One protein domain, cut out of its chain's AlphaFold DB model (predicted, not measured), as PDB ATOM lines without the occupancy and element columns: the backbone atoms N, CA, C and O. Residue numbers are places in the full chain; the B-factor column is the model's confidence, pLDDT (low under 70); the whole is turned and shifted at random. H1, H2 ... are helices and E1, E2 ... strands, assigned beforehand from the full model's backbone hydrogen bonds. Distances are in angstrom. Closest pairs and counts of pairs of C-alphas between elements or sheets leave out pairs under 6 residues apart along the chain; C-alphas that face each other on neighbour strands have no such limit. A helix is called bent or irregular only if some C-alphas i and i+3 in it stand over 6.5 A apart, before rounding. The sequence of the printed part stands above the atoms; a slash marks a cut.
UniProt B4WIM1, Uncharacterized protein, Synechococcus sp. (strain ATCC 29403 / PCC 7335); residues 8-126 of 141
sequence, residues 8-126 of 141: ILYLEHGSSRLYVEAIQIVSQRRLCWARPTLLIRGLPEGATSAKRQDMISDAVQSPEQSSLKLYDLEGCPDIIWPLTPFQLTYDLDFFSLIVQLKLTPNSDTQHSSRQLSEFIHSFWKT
ATOM      1  N   ILE A   8      -2.155  14.157 -46.762       93.12
ATOM      2  CA  ILE A   8      -0.824  14.721 -46.913       93.12
ATOM      3  C   ILE A   8       0.190  13.785 -46.247       93.12
ATOM      4  O   ILE A   8       0.046  13.341 -45.105       93.12
ATOM      5  N   LEU A   9       1.232  13.467 -46.997       94.19
ATOM      6  CA  LEU A   9       2.368  12.672 -46.562       94.19
ATOM      7  C   LEU A   9       3.630  13.516 -46.667       94.19
ATOM      8  O   LEU A   9       3.658  14.546 -47.343       94.19
ATOM      9  N   TYR A  10       4.705  13.043 -46.052       94.81
ATOM     10  CA  TYR A  10       6.024  13.594 -46.290       94.81
ATOM     11  C   TYR A  10       7.106  12.527 -46.424       94.81
ATOM     12  O   TYR A  10       6.977  11.397 -45.951       94.81
ATOM     13  N   LEU A  11       8.187  12.926 -47.086       93.94
ATOM     14  CA  LEU A  11       9.445  12.205 -47.211       93.94
ATOM     15  C   LEU A  11      10.554  13.060 -46.606       93.94
ATOM     16  O   LEU A  11      10.684  14.236 -46.950       93.94
ATOM     17  N   GLU A  12      11.383  12.468 -45.756       93.69
ATOM     18  CA  GLU A  12      12.596  13.118 -45.260       93.69
ATOM     19  C   GLU A  12      13.827  12.558 -45.964       93.69
ATOM     20  O   GLU A  12      13.969  11.346 -46.111       93.69
ATOM     21  N   HIS A  13      14.733  13.440 -46.382       93.81
ATOM     22  CA  HIS A  13      16.019  13.041 -46.952       93.81
ATOM     23  C   HIS A  13      17.056  14.146 -46.788       93.81
ATOM     24  O   HIS A  13      16.824  15.283 -47.206       93.81
ATOM     25  N   GLY A  14      18.193  13.818 -46.167       93.31
ATOM     26  CA  GLY A  14      19.225  14.795 -45.805       93.31
ATOM     27  C   GLY A  14      18.646  15.954 -44.988       93.31
ATOM     28  O   GLY A  14      17.927  15.737 -44.006       93.31
ATOM     29  N   SER A  15      18.923  17.181 -45.429       95.00
ATOM     30  CA  SER A  15      18.423  18.439 -44.860       95.00
ATOM     31  C   SER A  15      17.060  18.883 -45.421       95.00
ATOM     32  O   SER A  15      16.795  20.088 -45.543       95.00
ATOM     33  N   SER A  16      16.225  17.950 -45.884       95.25
ATOM     34  CA  SER A  16      15.000  18.273 -46.620       95.25
ATOM     35  C   SER A  16      13.795  17.444 -46.229       95.25
ATOM     36  O   SER A  16      13.915  16.278 -45.853       95.25
ATOM     37  N   ARG A  17      12.626  18.063 -46.397       95.00
ATOM     38  CA  ARG A  17      11.324  17.419 -46.261       95.00
ATOM     39  C   ARG A  17      10.457  17.763 -47.468       95.00
ATOM     40  O   ARG A  17      10.219  18.937 -47.741       95.00
ATOM     41  N   LEU A  18      10.028  16.737 -48.193       95.56
ATOM     42  CA  LEU A  18       9.109  16.844 -49.320       95.56
ATOM     43  C   LEU A  18       7.712  16.454 -48.846       95.56
ATOM     44  O   LEU A  18       7.512  15.307 -48.461       95.56
ATOM     45  N   TYR A  19       6.770  17.386 -48.896       95.12
ATOM     46  CA  TYR A  19       5.351  17.131 -48.691       95.12
ATOM     47  C   TYR A  19       4.684  16.757 -50.007       95.12
ATOM     48  O   TYR A  19       4.993  17.312 -51.069       95.12
ATOM     49  N   VAL A  20       3.759  15.810 -49.916       95.12
ATOM     50  CA  VAL A  20       2.990  15.317 -51.050       95.12
ATOM     51  C   VAL A  20       1.543  15.061 -50.651       95.12
ATOM     52  O   VAL A  20       1.264  14.714 -49.508       95.12
ATOM     53  N   GLU A  21       0.626  15.154 -51.601       95.12
ATOM     54  CA  GLU A  21      -0.726  14.611 -51.474       95.12
ATOM     55  C   GLU A  21      -0.758  13.185 -52.038       95.12
ATOM     56  O   GLU A  21      -0.264  12.934 -53.137       95.12
ATOM     57  N   ALA A  22      -1.360  12.240 -51.320       95.00
ATOM     58  CA  ALA A  22      -1.653  10.916 -51.855       95.00
ATOM     59  C   ALA A  22      -2.821  10.995 -52.855       95.00
ATOM     60  O   ALA A  22      -3.974  11.105 -52.451       95.00
ATOM     61  N   ILE A  23      -2.550  10.890 -54.158       95.38
ATOM     62  CA  ILE A  23      -3.604  10.829 -55.185       95.38
ATOM     63  C   ILE A  23      -4.271   9.453 -55.159       95.38
ATOM     64  O   ILE A  23      -5.494   9.334 -55.134       95.38
ATOM     65  N   GLN A  24      -3.460   8.394 -55.182       93.94
ATOM     66  CA  GLN A  24      -3.961   7.027 -55.264       93.94
ATOM     67  C   GLN A  24      -2.983   6.033 -54.646       93.94
ATOM     68  O   GLN A  24      -1.775   6.095 -54.874       93.94
ATOM     69  N   ILE A  25      -3.524   5.054 -53.919       92.38
ATOM     70  CA  ILE A  25      -2.762   3.927 -53.379       92.38
ATOM     71  C   ILE A  25      -3.047   2.682 -54.220       92.38
ATOM     72  O   ILE A  25      -4.193   2.249 -54.345       92.38
ATOM     73  N   VAL A  26      -1.999   2.090 -54.793       90.12
ATOM     74  CA  VAL A  26      -2.069   0.812 -55.513       90.12
ATOM     75  C   VAL A  26      -1.666  -0.293 -54.545       90.12
ATOM     76  O   VAL A  26      -0.504  -0.708 -54.482       90.12
ATOM     77  N   SER A  27      -2.635  -0.757 -53.757       85.31
ATOM     78  CA  SER A  27      -2.408  -1.678 -52.637       85.31
ATOM     79  C   SER A  27      -1.708  -2.976 -53.045       85.31
ATOM     80  O   SER A  27      -0.827  -3.432 -52.319       85.31
ATOM     81  N   GLN A  28      -2.021  -3.538 -54.224       85.94
ATOM     82  CA  GLN A  28      -1.407  -4.787 -54.705       85.94
ATOM     83  C   GLN A  28       0.113  -4.670 -54.874       85.94
ATOM     84  O   GLN A  28       0.832  -5.643 -54.674       85.94
ATOM     85  N   ARG A  29       0.604  -3.476 -55.231       85.25
ATOM     86  CA  ARG A  29       2.028  -3.205 -55.487       85.25
ATOM     87  C   ARG A  29       2.689  -2.385 -54.382       85.25
ATOM     88  O   ARG A  29       3.868  -2.073 -54.482       85.25
ATOM     89  N   ARG A  30       1.930  -2.019 -53.340       89.12
ATOM     90  CA  ARG A  30       2.356  -1.101 -52.269       89.12
ATOM     91  C   ARG A  30       2.944   0.207 -52.816       89.12
ATOM     92  O   ARG A  30       3.918   0.719 -52.269       89.12
ATOM     93  N   LEU A  31       2.359   0.732 -53.893       92.06
ATOM     94  CA  LEU A  31       2.765   1.997 -54.507       92.06
ATOM     95  C   LEU A  31       1.794   3.118 -54.128       92.06
ATOM     96  O   LEU A  31       0.595   2.890 -53.968       92.06
ATOM     97  N   CYS A  32       2.323   4.329 -54.043       94.31
ATOM     98  CA  CYS A  32       1.596   5.575 -53.903       94.31
ATOM     99  C   CYS A  32       1.850   6.423 -55.147       94.31
ATOM    100  O   CYS A  32       2.998   6.758 -55.441       94.31
ATOM    101  N   TRP A  33       0.783   6.782 -55.854       95.94
ATOM    102  CA  TRP A  33       0.799   7.940 -56.736       95.94
ATOM    103  C   TRP A  33       0.624   9.170 -55.852       95.94
ATOM    104  O   TRP A  33      -0.415   9.335 -55.211       95.94
ATOM    105  N   ALA A  34       1.667   9.985 -55.762       96.00
ATOM    106  CA  ALA A  34       1.711  11.153 -54.909       96.00
ATOM    107  C   ALA A  34       2.005  12.419 -55.716       96.00
ATOM    108  O   ALA A  34       2.870  12.418 -56.594       96.00
ATOM    109  N   ARG A  35       1.306  13.502 -55.390       96.69
ATOM    110  CA  ARG A  35       1.520  14.832 -55.958       96.69
ATOM    111  C   ARG A  35       2.449  15.643 -55.069       96.69
ATOM    112  O   ARG A  35       2.073  15.901 -53.929       96.69
ATOM    113  N   PRO A  36       3.626  16.073 -55.541       95.81
ATOM    114  CA  PRO A  36       4.457  17.028 -54.818       95.81
ATOM    115  C   PRO A  36       3.713  18.344 -54.570       95.81
ATOM    116  O   PRO A  36       3.141  18.907 -55.498       95.81
ATOM    117  N   THR A  37       3.727  18.833 -53.329       93.81
ATOM    118  CA  THR A  37       3.043  20.084 -52.951       93.81
ATOM    119  C   THR A  37       4.011  21.133 -52.418       93.81
ATOM    120  O   THR A  37       3.957  22.289 -52.826       93.81
ATOM    121  N   LEU A  38       4.941  20.734 -51.551       93.56
ATOM    122  CA  LEU A  38       5.887  21.645 -50.909       93.56
ATOM    123  C   LEU A  38       7.212  20.937 -50.657       93.56
ATOM    124  O   LEU A  38       7.242  19.821 -50.143       93.56
ATOM    125  N   LEU A  39       8.322  21.610 -50.941       94.38
ATOM    126  CA  LEU A  39       9.649  21.156 -50.533       94.38
ATOM    127  C   LEU A  39      10.288  22.165 -49.587       94.38
ATOM    128  O   LEU A  39      10.400  23.346 -49.904       94.38
ATOM    129  N   ILE A  40      10.755  21.663 -48.446       93.50
ATOM    130  CA  ILE A  40      11.515  22.418 -47.452       93.50
ATOM    131  C   ILE A  40      12.975  21.979 -47.507       93.50
ATOM    132  O   ILE A  40      13.276  20.779 -47.513       93.50
ATOM    133  N   ARG A  41      13.897  22.944 -47.501       93.69
ATOM    134  CA  ARG A  41      15.343  22.714 -47.367       93.69
ATOM    135  C   ARG A  41      15.945  23.555 -46.245       93.69
ATOM    136  O   ARG A  41      15.419  24.610 -45.911       93.69
ATOM    137  N   GLY A  42      17.070  23.084 -45.704       92.94
ATOM    138  CA  GLY A  42      17.779  23.719 -44.587       92.94
ATOM    139  C   GLY A  42      17.447  23.117 -43.219       92.94
ATOM    140  O   GLY A  42      17.820  23.685 -42.201       92.94
ATOM    141  N   LEU A  43      16.758  21.971 -43.182       93.56
ATOM    142  CA  LEU A  43      16.476  21.253 -41.938       93.56
ATOM    143  C   LEU A  43      17.747  20.575 -41.400       93.56
ATOM    144  O   LEU A  43      18.591  20.153 -42.192       93.56
ATOM    145  N   PRO A  44      17.884  20.392 -40.076       91.81
ATOM    146  CA  PRO A  44      19.045  19.733 -39.496       91.81
ATOM    147  C   PRO A  44      19.147  18.271 -39.953       91.81
ATOM    148  O   PRO A  44      18.191  17.484 -39.867       91.81
ATOM    149  N   GLU A  45      20.326  17.893 -40.444       90.00
ATOM    150  CA  GLU A  45      20.647  16.510 -40.797       90.00
ATOM    151  C   GLU A  45      20.822  15.651 -39.540       90.00
ATOM    152  O   GLU A  45      21.303  16.122 -38.511       90.00
ATOM    153  N   GLY A  46      20.381  14.391 -39.593       85.56
ATOM    154  CA  GLY A  46      20.462  13.460 -38.459       85.56
ATOM    155  C   GLY A  46      19.545  13.784 -37.270       85.56
ATOM    156  O   GLY A  46      19.510  13.025 -36.302       85.56
ATOM    157  N   ALA A  47      18.787  14.882 -37.322       88.50
ATOM    158  CA  ALA A  47      17.782  15.199 -36.317       88.50
ATOM    159  C   ALA A  47      16.561  14.276 -36.428       88.50
ATOM    160  O   ALA A  47      16.206  13.804 -37.509       88.50
ATOM    161  N   THR A  48      15.890  14.056 -35.298       90.31
ATOM    162  CA  THR A  48      14.618  13.330 -35.264       90.31
ATOM    163  C   THR A  48      13.525  14.126 -35.979       90.31
ATOM    164  O   THR A  48      13.551  15.359 -35.997       90.31
ATOM    165  N   SER A  49      12.520  13.431 -36.515       87.88
ATOM    166  CA  SER A  49      11.394  14.070 -37.206       87.88
ATOM    167  C   SER A  49      10.621  15.042 -36.301       87.88
ATOM    168  O   SER A  49      10.114  16.040 -36.802       87.88
ATOM    169  N   ALA A  50      10.614  14.813 -34.978       88.69
ATOM    170  CA  ALA A  50      10.063  15.738 -33.982       88.69
ATOM    171  C   ALA A  50      10.834  17.069 -33.925       88.69
ATOM    172  O   ALA A  50      10.235  18.117 -34.107       88.69
ATOM    173  N   LYS A  51      12.171  17.042 -33.810       90.69
ATOM    174  CA  LYS A  51      12.987  18.274 -33.815       90.69
ATOM    175  C   LYS A  51      12.850  19.062 -35.116       90.69
ATOM    176  O   LYS A  51      12.899  20.287 -35.123       90.69
ATOM    177  N   ARG A  52      12.720  18.348 -36.237       91.38
ATOM    178  CA  ARG A  52      12.454  18.966 -37.542       91.38
ATOM    179  C   ARG A  52      11.072  19.606 -37.581       91.38
ATOM    180  O   ARG A  52      10.942  20.670 -38.169       91.38
ATOM    181  N   GLN A  53      10.078  18.972 -36.959       89.88
ATOM    182  CA  GLN A  53       8.741  19.538 -36.823       89.88
ATOM    183  C   GLN A  53       8.776  20.835 -36.013       89.88
ATOM    184  O   GLN A  53       8.270  21.832 -36.507       89.88
ATOM    185  N   ASP A  54       9.449  20.847 -34.859       90.00
ATOM    186  CA  ASP A  54       9.566  22.041 -34.008       90.00
ATOM    187  C   ASP A  54      10.140  23.234 -34.793       90.00
ATOM    188  O   ASP A  54       9.550  24.308 -34.832       90.00
ATOM    189  N   MET A  55      11.233  23.014 -35.533       90.56
ATOM    190  CA  MET A  55      11.851  24.052 -36.367       90.56
ATOM    191  C   MET A  55      10.943  24.535 -37.511       90.56
ATOM    192  O   MET A  55      10.995  25.703 -37.896       90.56
ATOM    193  N   ILE A  56      10.133  23.643 -38.089       90.50
ATOM    194  CA  ILE A  56       9.149  24.013 -39.114       90.50
ATOM    195  C   ILE A  56       8.049  24.874 -38.489       90.50
ATOM    196  O   ILE A  56       7.711  25.910 -39.057       90.50
ATOM    197  N   SER A  57       7.526  24.486 -37.328       89.75
ATOM    198  CA  SER A  57       6.524  25.266 -36.600       89.75
ATOM    199  C   SER A  57       7.067  26.647 -36.214       89.75
ATOM    200  O   SER A  57       6.385  27.646 -36.433       89.75
ATOM    201  N   ASP A  58       8.316  26.741 -35.753       89.12
ATOM    202  CA  ASP A  58       8.976  28.024 -35.475       89.12
ATOM    203  C   ASP A  58       9.079  28.898 -36.737       89.12
ATOM    204  O   ASP A  58       8.792  30.096 -36.703       89.12
ATOM    205  N   ALA A  59       9.422  28.297 -37.882       87.88
ATOM    206  CA  ALA A  59       9.499  28.997 -39.165       87.88
ATOM    207  C   ALA A  59       8.138  29.501 -39.672       87.88
ATOM    208  O   ALA A  59       8.092  30.525 -40.353       87.88
ATOM    209  N   VAL A  60       7.046  28.803 -39.341       86.38
ATOM    210  CA  VAL A  60       5.673  29.249 -39.626       86.38
ATOM    211  C   VAL A  60       5.307  30.460 -38.768       86.38
ATOM    212  O   VAL A  60       4.706  31.408 -39.266       86.38
ATOM    213  N   GLN A  61       5.673  30.447 -37.483       86.38
ATOM    214  CA  GLN A  61       5.354  31.537 -36.554       86.38
ATOM    215  C   GLN A  61       6.217  32.782 -36.788       86.38
ATOM    216  O   GLN A  61       5.766  33.904 -36.569       86.38
ATOM    217  N   SER A  62       7.472  32.607 -37.207       86.12
ATOM    218  CA  SER A  62       8.421  33.703 -37.441       86.12
ATOM    219  C   SER A  62       9.195  33.532 -38.759       86.12
ATOM    220  O   SER A  62      10.403  33.272 -38.745       86.12
ATOM    221  N   PRO A  63       8.528  33.735 -39.914       80.44
ATOM    222  CA  PRO A  63       9.111  33.571 -41.249       80.44
ATOM    223  C   PRO A  63      10.426  34.313 -41.486       80.44
ATOM    224  O   PRO A  63      11.357  33.747 -42.052       80.44
ATOM    225  N   GLU A  64      10.520  35.570 -41.045       81.94
ATOM    226  CA  GLU A  64      11.662  36.452 -41.340       81.94
ATOM    227  C   GLU A  64      12.962  36.025 -40.648       81.94
ATOM    228  O   GLU A  64      14.052  36.396 -41.077       81.94
ATOM    229  N   GLN A  65      12.857  35.235 -39.578       83.44
ATOM    230  CA  GLN A  65      14.003  34.727 -38.822       83.44
ATOM    231  C   GLN A  65      14.408  33.317 -39.269       83.44
ATOM    232  O   GLN A  65      15.439  32.795 -38.842       83.44
ATOM    233  N   SER A  66      13.604  32.691 -40.132       85.88
ATOM    234  CA  SER A  66      13.850  31.339 -40.602       85.88
ATOM    235  C   SER A  66      14.901  31.313 -41.707       85.88
ATOM    236  O   SER A  66      14.839  32.054 -42.683       85.88
ATOM    237  N   SER A  67      15.853  30.389 -41.585       88.00
ATOM    238  CA  SER A  67      16.801  30.066 -42.659       88.00
ATOM    239  C   SER A  67      16.266  29.007 -43.631       88.00
ATOM    240  O   SER A  67      16.956  28.642 -44.589       88.00
ATOM    241  N   LEU A  68      15.052  28.492 -43.393       90.44
ATOM    242  CA  LEU A  68      14.446  27.471 -44.237       90.44
ATOM    243  C   LEU A  68      14.063  28.043 -45.596       90.44
ATOM    244  O   LEU A  68      13.497  29.128 -45.710       90.44
ATOM    245  N   LYS A  69      14.320  27.256 -46.638       90.56
ATOM    246  CA  LYS A  69      13.875  27.562 -47.997       90.56
ATOM    247  C   LYS A  69      12.655  26.725 -48.329       90.56
ATOM    248  O   LYS A  69      12.711  25.498 -48.226       90.56
ATOM    249  N   LEU A  70      11.586  27.401 -48.731       90.50
ATOM    250  CA  LEU A  70      10.317  26.800 -49.115       90.50
ATOM    251  C   LEU A  70      10.143  26.937 -50.628       90.50
ATOM    252  O   LEU A  70      10.298  28.028 -51.181       90.50
ATOM    253  N   TYR A  71       9.806  25.831 -51.283       91.00
ATOM    254  CA  TYR A  71       9.570  25.772 -52.721       91.00
ATOM    255  C   TYR A  71       8.148  25.293 -52.996       91.00
ATOM    256  O   TYR A  71       7.787  24.190 -52.579       91.00
ATOM    257  N   ASP A  72       7.373  26.108 -53.719       91.81
ATOM    258  CA  ASP A  72       6.068  25.700 -54.241       91.81
ATOM    259  C   ASP A  72       6.274  24.628 -55.299       91.81
ATOM    260  O   ASP A  72       6.967  24.882 -56.288       91.81
ATOM    261  N   LEU A  73       5.704  23.445 -55.105       92.06
ATOM    262  CA  LEU A  73       5.777  22.382 -56.101       92.06
ATOM    263  C   LEU A  73       4.462  22.194 -56.856       92.06
ATOM    264  O   LEU A  73       4.350  21.247 -57.637       92.06
ATOM    265  N   GLU A  74       3.492  23.095 -56.684       87.31
ATOM    266  CA  GLU A  74       2.270  23.075 -57.476       87.31
ATOM    267  C   GLU A  74       2.595  23.093 -58.981       87.31
ATOM    268  O   GLU A  74       3.383  23.902 -59.474       87.31
ATOM    269  N   GLY A  75       2.022  22.139 -59.719       86.12
ATOM    270  CA  GLY A  75       2.266  21.966 -61.155       86.12
ATOM    271  C   GLY A  75       3.525  21.169 -61.517       86.12
ATOM    272  O   GLY A  75       3.769  20.936 -62.702       86.12
ATOM    273  N   CYS A  76       4.316  20.708 -60.542       91.94
ATOM    274  CA  CYS A  76       5.381  19.743 -60.808       91.94
ATOM    275  C   CYS A  76       4.815  18.346 -61.142       91.94
ATOM    276  O   CYS A  76       3.705  18.018 -60.720       91.94
ATOM    277  N   PRO A  77       5.567  17.494 -61.870       93.06
ATOM    278  CA  PRO A  77       5.133  16.133 -62.172       93.06
ATOM    279  C   PRO A  77       4.894  15.301 -60.911       93.06
ATOM    280  O   PRO A  77       5.690  15.337 -59.969       93.06
ATOM    281  N   ASP A  78       3.834  14.498 -60.937       95.75
ATOM    282  CA  ASP A  78       3.541  13.556 -59.865       95.75
ATOM    283  C   ASP A  78       4.583  12.417 -59.811       95.75
ATOM    284  O   ASP A  78       5.218  12.067 -60.812       95.75
ATOM    285  N   ILE A  79       4.737  11.799 -58.639       94.75
ATOM    286  CA  ILE A  79       5.649  10.672 -58.403       94.75
ATOM    287  C   ILE A  79       4.869   9.388 -58.103       94.75
ATOM    288  O   ILE A  79       3.834   9.417 -57.444       94.75
ATOM    289  N   ILE A  80       5.373   8.239 -58.564       94.00
ATOM    290  CA  ILE A  80       4.791   6.916 -58.274       94.00
ATOM    291  C   ILE A  80       5.837   6.066 -57.563       94.00
ATOM    292  O   ILE A  80       6.710   5.481 -58.205       94.00
ATOM    293  N   TRP A  81       5.796   6.046 -56.234       93.50
ATOM    294  CA  TRP A  81       6.847   5.466 -55.392       93.50
ATOM    295  C   TRP A  81       6.283   4.405 -54.438       93.50
ATOM    296  O   TRP A  81       5.081   4.407 -54.174       93.50
ATOM    297  N   PRO A  82       7.115   3.499 -53.891       92.38
ATOM    298  CA  PRO A  82       6.709   2.631 -52.788       92.38
ATOM    299  C   PRO A  82       6.128   3.441 -51.627       92.38
ATOM    300  O   PRO A  82       6.564   4.560 -51.375       92.38
ATOM    301  N   LEU A  83       5.159   2.874 -50.907       90.19
ATOM    302  CA  LEU A  83       4.517   3.541 -49.769       90.19
ATOM    303  C   LEU A  83       5.449   3.635 -48.548       90.19
ATOM    304  O   LEU A  83       5.335   4.553 -47.748       90.19
ATOM    305  N   THR A  84       6.381   2.688 -48.420       90.56
ATOM    306  CA  THR A  84       7.288   2.507 -47.275       90.56
ATOM    307  C   THR A  84       8.026   3.769 -46.802       90.56
ATOM    308  O   THR A  84       8.075   3.975 -45.592       90.56
ATOM    309  N   PRO A  85       8.621   4.606 -47.678       91.06
ATOM    310  CA  PRO A  85       9.337   5.799 -47.235       91.06
ATOM    311  C   PRO A  85       8.420   6.943 -46.776       91.06
ATOM    312  O   PRO A  85       8.904   7.850 -46.103       91.06
ATOM    313  N   PHE A  86       7.128   6.930 -47.126       92.12
ATOM    314  CA  PHE A  86       6.211   8.015 -46.778       92.12
ATOM    315  C   PHE A  86       5.779   7.954 -45.313       92.12
ATOM    316  O   PHE A  86       5.462   6.894 -44.772       92.12
ATOM    317  N   GLN A  87       5.698   9.126 -44.694       92.06
ATOM    318  CA  GLN A  87       5.197   9.323 -43.338       92.06
ATOM    319  C   GLN A  87       3.947  10.207 -43.372       92.06
ATOM    320  O   GLN A  87       3.847  11.109 -44.200       92.06
ATOM    321  N   LEU A  88       2.979   9.947 -42.491       89.75
ATOM    322  CA  LEU A  88       1.782  10.786 -42.356       89.75
ATOM    323  C   LEU A  88       2.162  12.125 -41.724       89.75
ATOM    324  O   LEU A  88       2.859  12.141 -40.707       89.75
ATOM    325  N   THR A  89       1.691  13.232 -42.299       84.94
ATOM    326  CA  THR A  89       1.835  14.542 -41.658       84.94
ATOM    327  C   THR A  89       0.793  14.744 -40.564       84.94
ATOM    328  O   THR A  89      -0.285  14.156 -40.596       84.94
ATOM    329  N   TYR A  90       1.103  15.637 -39.628       71.94
ATOM    330  CA  TYR A  90       0.081  16.333 -38.855       71.94
ATOM    331  C   TYR A  90      -0.369  17.564 -39.652       71.94
ATOM    332  O   TYR A  90       0.465  18.296 -40.189       71.94
ATOM    333  N   ASP A  91      -1.679  17.765 -39.770       64.19
ATOM    334  CA  ASP A  91      -2.249  18.679 -40.770       64.19
ATOM    335  C   ASP A  91      -2.024  20.176 -40.471       64.19
ATOM    336  O   ASP A  91      -2.084  20.998 -41.382       64.19
ATOM    337  N   LEU A  92      -1.724  20.563 -39.226       67.25
ATOM    338  CA  LEU A  92      -1.728  21.974 -38.802       67.25
ATOM    339  C   LEU A  92      -0.593  22.821 -39.406       67.25
ATOM    340  O   LEU A  92      -0.825  23.952 -39.844       67.25
ATOM    341  N   ASP A  93       0.624  22.288 -39.476       78.19
ATOM    342  CA  ASP A  93       1.770  23.068 -39.955       78.19
ATOM    343  C   ASP A  93       1.831  23.120 -41.489       78.19
ATOM    344  O   ASP A  93       2.244  24.126 -42.060       78.19
ATOM    345  N   PHE A  94       1.349  22.078 -42.180       84.25
ATOM    346  CA  PHE A  94       1.357  22.021 -43.645       84.25
ATOM    347  C   PHE A  94       0.533  23.149 -44.279       84.25
ATOM    348  O   PHE A  94       1.039  23.878 -45.133       84.25
ATOM    349  N   PHE A  95      -0.723  23.326 -43.855       87.06
ATOM    350  CA  PHE A  95      -1.585  24.362 -44.433       87.06
ATOM    351  C   PHE A  95      -1.054  25.767 -44.152       87.06
ATOM    352  O   PHE A  95      -1.088  26.618 -45.041       87.06
ATOM    353  N   SER A  96      -0.508  25.990 -42.955       87.81
ATOM    354  CA  SER A  96       0.106  27.263 -42.579       87.81
ATOM    355  C   SER A  96       1.271  27.625 -43.510       87.81
ATOM    356  O   SER A  96       1.340  28.751 -44.003       87.81
ATOM    357  N   LEU A  97       2.126  26.651 -43.844       87.00
ATOM    358  CA  LEU A  97       3.230  26.838 -44.791       87.00
ATOM    359  C   LEU A  97       2.737  27.161 -46.204       87.00
ATOM    360  O   LEU A  97       3.279  28.059 -46.843       87.00
ATOM    361  N   ILE A  98       1.714  26.456 -46.697       87.44
ATOM    362  CA  ILE A  98       1.145  26.723 -48.027       87.44
ATOM    363  C   ILE A  98       0.578  28.142 -48.091       87.44
ATOM    364  O   ILE A  98       0.865  28.871 -49.040       87.44
ATOM    365  N   VAL A  99      -0.175  28.567 -47.071       86.56
ATOM    366  CA  VAL A  99      -0.714  29.934 -46.992       86.56
ATOM    367  C   VAL A  99       0.418  30.959 -47.012       86.56
ATOM    368  O   VAL A  99       0.380  31.890 -47.813       86.56
ATOM    369  N   GLN A 100       1.455  30.763 -46.195       82.88
ATOM    370  CA  GLN A 100       2.624  31.640 -46.162       82.88
ATOM    371  C   GLN A 100       3.305  31.745 -47.533       82.88
ATOM    372  O   GLN A 100       3.678  32.839 -47.957       82.88
ATOM    373  N   LEU A 101       3.421  30.624 -48.247       84.00
ATOM    374  CA  LEU A 101       4.036  30.567 -49.568       84.00
ATOM    375  C   LEU A 101       3.206  31.325 -50.615       84.00
ATOM    376  O   LEU A 101       3.755  32.071 -51.420       84.00
ATOM    377  N   LYS A 102       1.875  31.213 -50.565       83.62
ATOM    378  CA  LYS A 102       0.983  31.981 -51.450       83.62
ATOM    379  C   LYS A 102       0.966  33.478 -51.129       83.62
ATOM    380  O   LYS A 102       0.829  34.284 -52.046       83.62
ATOM    381  N   LEU A 103       1.109  33.854 -49.856       82.50
ATOM    382  CA  LEU A 103       1.193  35.255 -49.424       82.50
ATOM    383  C   LEU A 103       2.539  35.898 -49.775       82.50
ATOM    384  O   LEU A 103       2.588  37.091 -50.064       82.50
ATOM    385  N   THR A 104       3.613  35.109 -49.775       74.19
ATOM    386  CA  THR A 104       4.967  35.543 -50.142       74.19
ATOM    387  C   THR A 104       5.415  34.776 -51.385       74.19
ATOM    388  O   THR A 104       6.225  33.852 -51.268       74.19
ATOM    389  N   PRO A 105       4.874  35.096 -52.578       65.56
ATOM    390  CA  PRO A 105       5.232  34.385 -53.793       65.56
ATOM    391  C   PRO A 105       6.725  34.586 -54.061       65.56
ATOM    392  O   PRO A 105       7.162  35.657 -54.482       65.56
ATOM    393  N   ASN A 106       7.518  33.547 -53.797       60.94
ATOM    394  CA  ASN A 106       8.916  33.523 -54.192       60.94
ATOM    395  C   ASN A 106       8.968  33.640 -55.721       60.94
ATOM    396  O   ASN A 106       8.352  32.847 -56.433       60.94
ATOM    397  N   SER A 107       9.736  34.601 -56.236       54.56
ATOM    398  CA  SER A 107       9.974  34.790 -57.676       54.56
ATOM    399  C   SER A 107      10.656  33.590 -58.354       54.56
ATOM    400  O   SER A 107      10.782  33.551 -59.574       54.56
ATOM    401  N   ASP A 108      11.076  32.602 -57.565       59.41
ATOM    402  CA  ASP A 108      11.888  31.451 -57.957       59.41
ATOM    403  C   ASP A 108      11.065  30.225 -58.391       59.41
ATOM    404  O   ASP A 108      11.572  29.101 -58.376       59.41
ATOM    405  N   THR A 109       9.812  30.399 -58.823       60.91
ATOM    406  CA  THR A 109       8.972  29.298 -59.350       60.91
ATOM    407  C   THR A 109       9.659  28.520 -60.479       60.91
ATOM    408  O   THR A 109       9.485  27.307 -60.605       60.91
ATOM    409  N   GLN A 110      10.531  29.177 -61.252       63.69
ATOM    410  CA  GLN A 110      11.345  28.547 -62.297       63.69
ATOM    411  C   GLN A 110      12.343  27.504 -61.750       63.69
ATOM    412  O   GLN A 110      12.784  26.618 -62.484       63.69
ATOM    413  N   HIS A 111      12.687  27.566 -60.462       78.25
ATOM    414  CA  HIS A 111      13.591  26.624 -59.808       78.25
ATOM    415  C   HIS A 111      12.872  25.453 -59.128       78.25
ATOM    416  O   HIS A 111      13.534  24.458 -58.838       78.25
ATOM    417  N   SER A 112      11.554  25.502 -58.923       85.38
ATOM    418  CA  SER A 112      10.799  24.462 -58.207       85.38
ATOM    419  C   SER A 112      10.950  23.063 -58.811       85.38
ATOM    420  O   SER A 112      11.302  22.112 -58.111       85.38
ATOM    421  N   SER A 113      10.786  22.936 -60.131       88.69
ATOM    422  CA  SER A 113      10.935  21.651 -60.832       88.69
ATOM    423  C   SER A 113      12.365  21.108 -60.746       88.69
ATOM    424  O   SER A 113      12.574  19.910 -60.538       88.69
ATOM    425  N   ARG A 114      13.363  21.997 -60.828       92.06
ATOM    426  CA  ARG A 114      14.776  21.654 -60.638       92.06
ATOM    427  C   ARG A 114      15.039  21.181 -59.210       92.06
ATOM    428  O   ARG A 114      15.705  20.167 -59.030       92.06
ATOM    429  N   GLN A 115      14.495  21.867 -58.208       93.50
ATOM    430  CA  GLN A 115      14.658  21.496 -56.803       93.50
ATOM    431  C   GLN A 115      14.023  20.140 -56.481       93.50
ATOM    432  O   GLN A 115      14.632  19.339 -55.762       93.50
ATOM    433  N   LEU A 116      12.852  19.849 -57.056       94.69
ATOM    434  CA  LEU A 116      12.224  18.532 -56.969       94.69
ATOM    435  C   LEU A 116      13.080  17.456 -57.651       94.69
ATOM    436  O   LEU A 116      13.334  16.411 -57.058       94.69
ATOM    437  N   SER A 117      13.570  17.710 -58.867       94.44
ATOM    438  CA  SER A 117      14.441  16.770 -59.584       94.44
ATOM    439  C   SER A 117      15.719  16.463 -58.791       94.44
ATOM    440  O   SER A 117      16.069  15.296 -58.605       94.44
ATOM    441  N   GLU A 118      16.373  17.485 -58.233       94.94
ATOM    442  CA  GLU A 118      17.553  17.331 -57.373       94.94
ATOM    443  C   GLU A 118      17.237  16.507 -56.111       94.94
ATOM    444  O   GLU A 118      18.024  15.638 -55.725       94.94
ATOM    445  N   PHE A 119      16.067  16.722 -55.490       95.94
ATOM    446  CA  PHE A 119      15.593  15.893 -54.374       95.94
ATOM    447  C   PHE A 119      15.439  14.427 -54.791       95.94
ATOM    448  O   PHE A 119      16.031  13.553 -54.157       95.94
ATOM    449  N   ILE A 120      14.696  14.165 -55.870       95.00
ATOM    450  CA  ILE A 120      14.406  12.817 -56.377       95.00
ATOM    451  C   ILE A 120      15.701  12.065 -56.691       95.00
ATOM    452  O   ILE A 120      15.899  10.945 -56.220       95.00
ATOM    453  N   HIS A 121      16.618  12.693 -57.431       94.25
ATOM    454  CA  HIS A 121      17.889  12.070 -57.792       94.25
ATOM    455  C   HIS A 121      18.752  11.753 -56.567       94.25
ATOM    456  O   HIS A 121      19.371  10.689 -56.518       94.25
ATOM    457  N   SER A 122      18.798  12.649 -55.578       94.38
ATOM    458  CA  SER A 122      19.530  12.408 -54.329       94.38
ATOM    459  C   SER A 122      18.901  11.275 -53.508       94.38
ATOM    460  O   SER A 122      19.613  10.406 -52.995       94.38
ATOM    461  N   PHE A 123      17.567  11.238 -53.441       94.44
ATOM    462  CA  PHE A 123      16.824  10.206 -52.724       94.44
ATOM    463  C   PHE A 123      17.099   8.820 -53.315       94.44
ATOM    464  O   PHE A 123      17.480   7.901 -52.590       94.44
ATOM    465  N   TRP A 124      16.979   8.677 -54.639       91.00
ATOM    466  CA  TRP A 124      17.185   7.407 -55.344       91.00
ATOM    467  C   TRP A 124      18.602   6.856 -55.208       91.00
ATOM    468  O   TRP A 124      18.772   5.651 -55.019       91.00
ATOM    469  N   LYS A 125      19.618   7.725 -55.274       90.62
ATOM    470  CA  LYS A 125      21.023   7.323 -55.100       90.62
ATOM    471  C   LYS A 125      21.291   6.715 -53.723       90.62
ATOM    472  O   LYS A 125      22.141   5.843 -53.611       90.62
ATOM    473  N   THR A 126      20.574   7.179 -52.703       90.31
ATOM    474  CA  THR A 126      20.780   6.753 -51.311       90.31
ATOM    475  C   THR A 126      19.916   5.544 -50.949       90.31
ATOM    476  O   THR A 126      20.355   4.684 -50.196       90.31
TER     477      THR A 126
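What this domain is: This is residues 8 to 126 of the 141 residues of an uncharacterized protein of Synechococcus sp. (strain ATCC 29403 / PCC 7335) (UniProt B4WIM1). Look first for a strongly twisted antiparallel sheet, its long strands E2 and E3 sharply bent, with H3 packed on one face and H2 on the opposite face. H1 sits beside H2 and only grazes the sheet, while the tip of the hairpin E2 and E3 and the loop after H1 lie at opposite ends of the longest axis. The printed part has 119 residues, with three named helices and five named strands in the order E1 E2 E3 H1 E4 E5 H2 H3, a mixed class. It is compact, with a radius of gyration of the C-alphas of 13.8 A and spans of 45 by 31 by 27 A.

How they stand to each other: Start at E1, residues 8 to 13, E2, residues 16 to 26, and E3, residues 31 to 41: they form a meander, each strand the antiparallel neighbour of the one before. E1 and E2 are a hairpin, with N 9 and O 20 within hydrogen-bond range at 2.8 A. E2 and E3 are another, with N 21 and O 35 at 2.8 A. E2 bends by 79 degrees at residue 23 and E3 by 74 degrees at residue 37. On the other side of E3 from E2, find E4, residues 69 to 72, beside residues 38 to 41, with N 41 and O 69 at 2.9 A, and E5, residues 79 to 82, beside residues 31 to 34, with N 34 and O 79 at 2.8 A; both are antiparallel to E3. H3, residues 109 to 126, is on the sheet at a height of 8.7 A, over E1 and E3; its closest C-alphas to E4 are those of Ser 112 and Tyr 71, 5.8 A apart. H2, residues 91 to 103, is on the opposite face at a height of 9.3 A, over E3 and only just over E4, on which 3 of its C-alphas fall. H1, residues 49 to 61, touches H2 with residues 56 to 60 alone, closest at the C-alphas of Val 60 and Leu 97, 6.2 A; they run the same way at a steep tilt of 40 degrees. H1 and H3 are apart. Every O i to N i+4 pair is within range in H1, 7 of 9 in H2 and 12 of 14 in H3.

Where its parts are: Find C-alpha 8 at (-0.824, 14.721, -46.913), where E1 begins and runs 16.9 A. E2 covers 26.0 A and E3 25.3 A, ending at C-alpha 41, (15.343, 22.714, -47.367). H1 is 18.5 A long and H2 19.0 A; E4 and E5 have four residues each. H3 runs 26.7 A to C-alpha 126 at (20.780, 6.753, -51.311), and is irregular: C-alphas 110 and 113 are 7.1 A apart.

The domain as a whole: The two C-alphas farthest apart are those of Gln 28 and Gln 65, 45.3 A. The printed part has no cut, and no link between named elements is long. Residues 91 to 92 and 105 to 110 have pLDDT under 70; the mean of the printed part is 88.4.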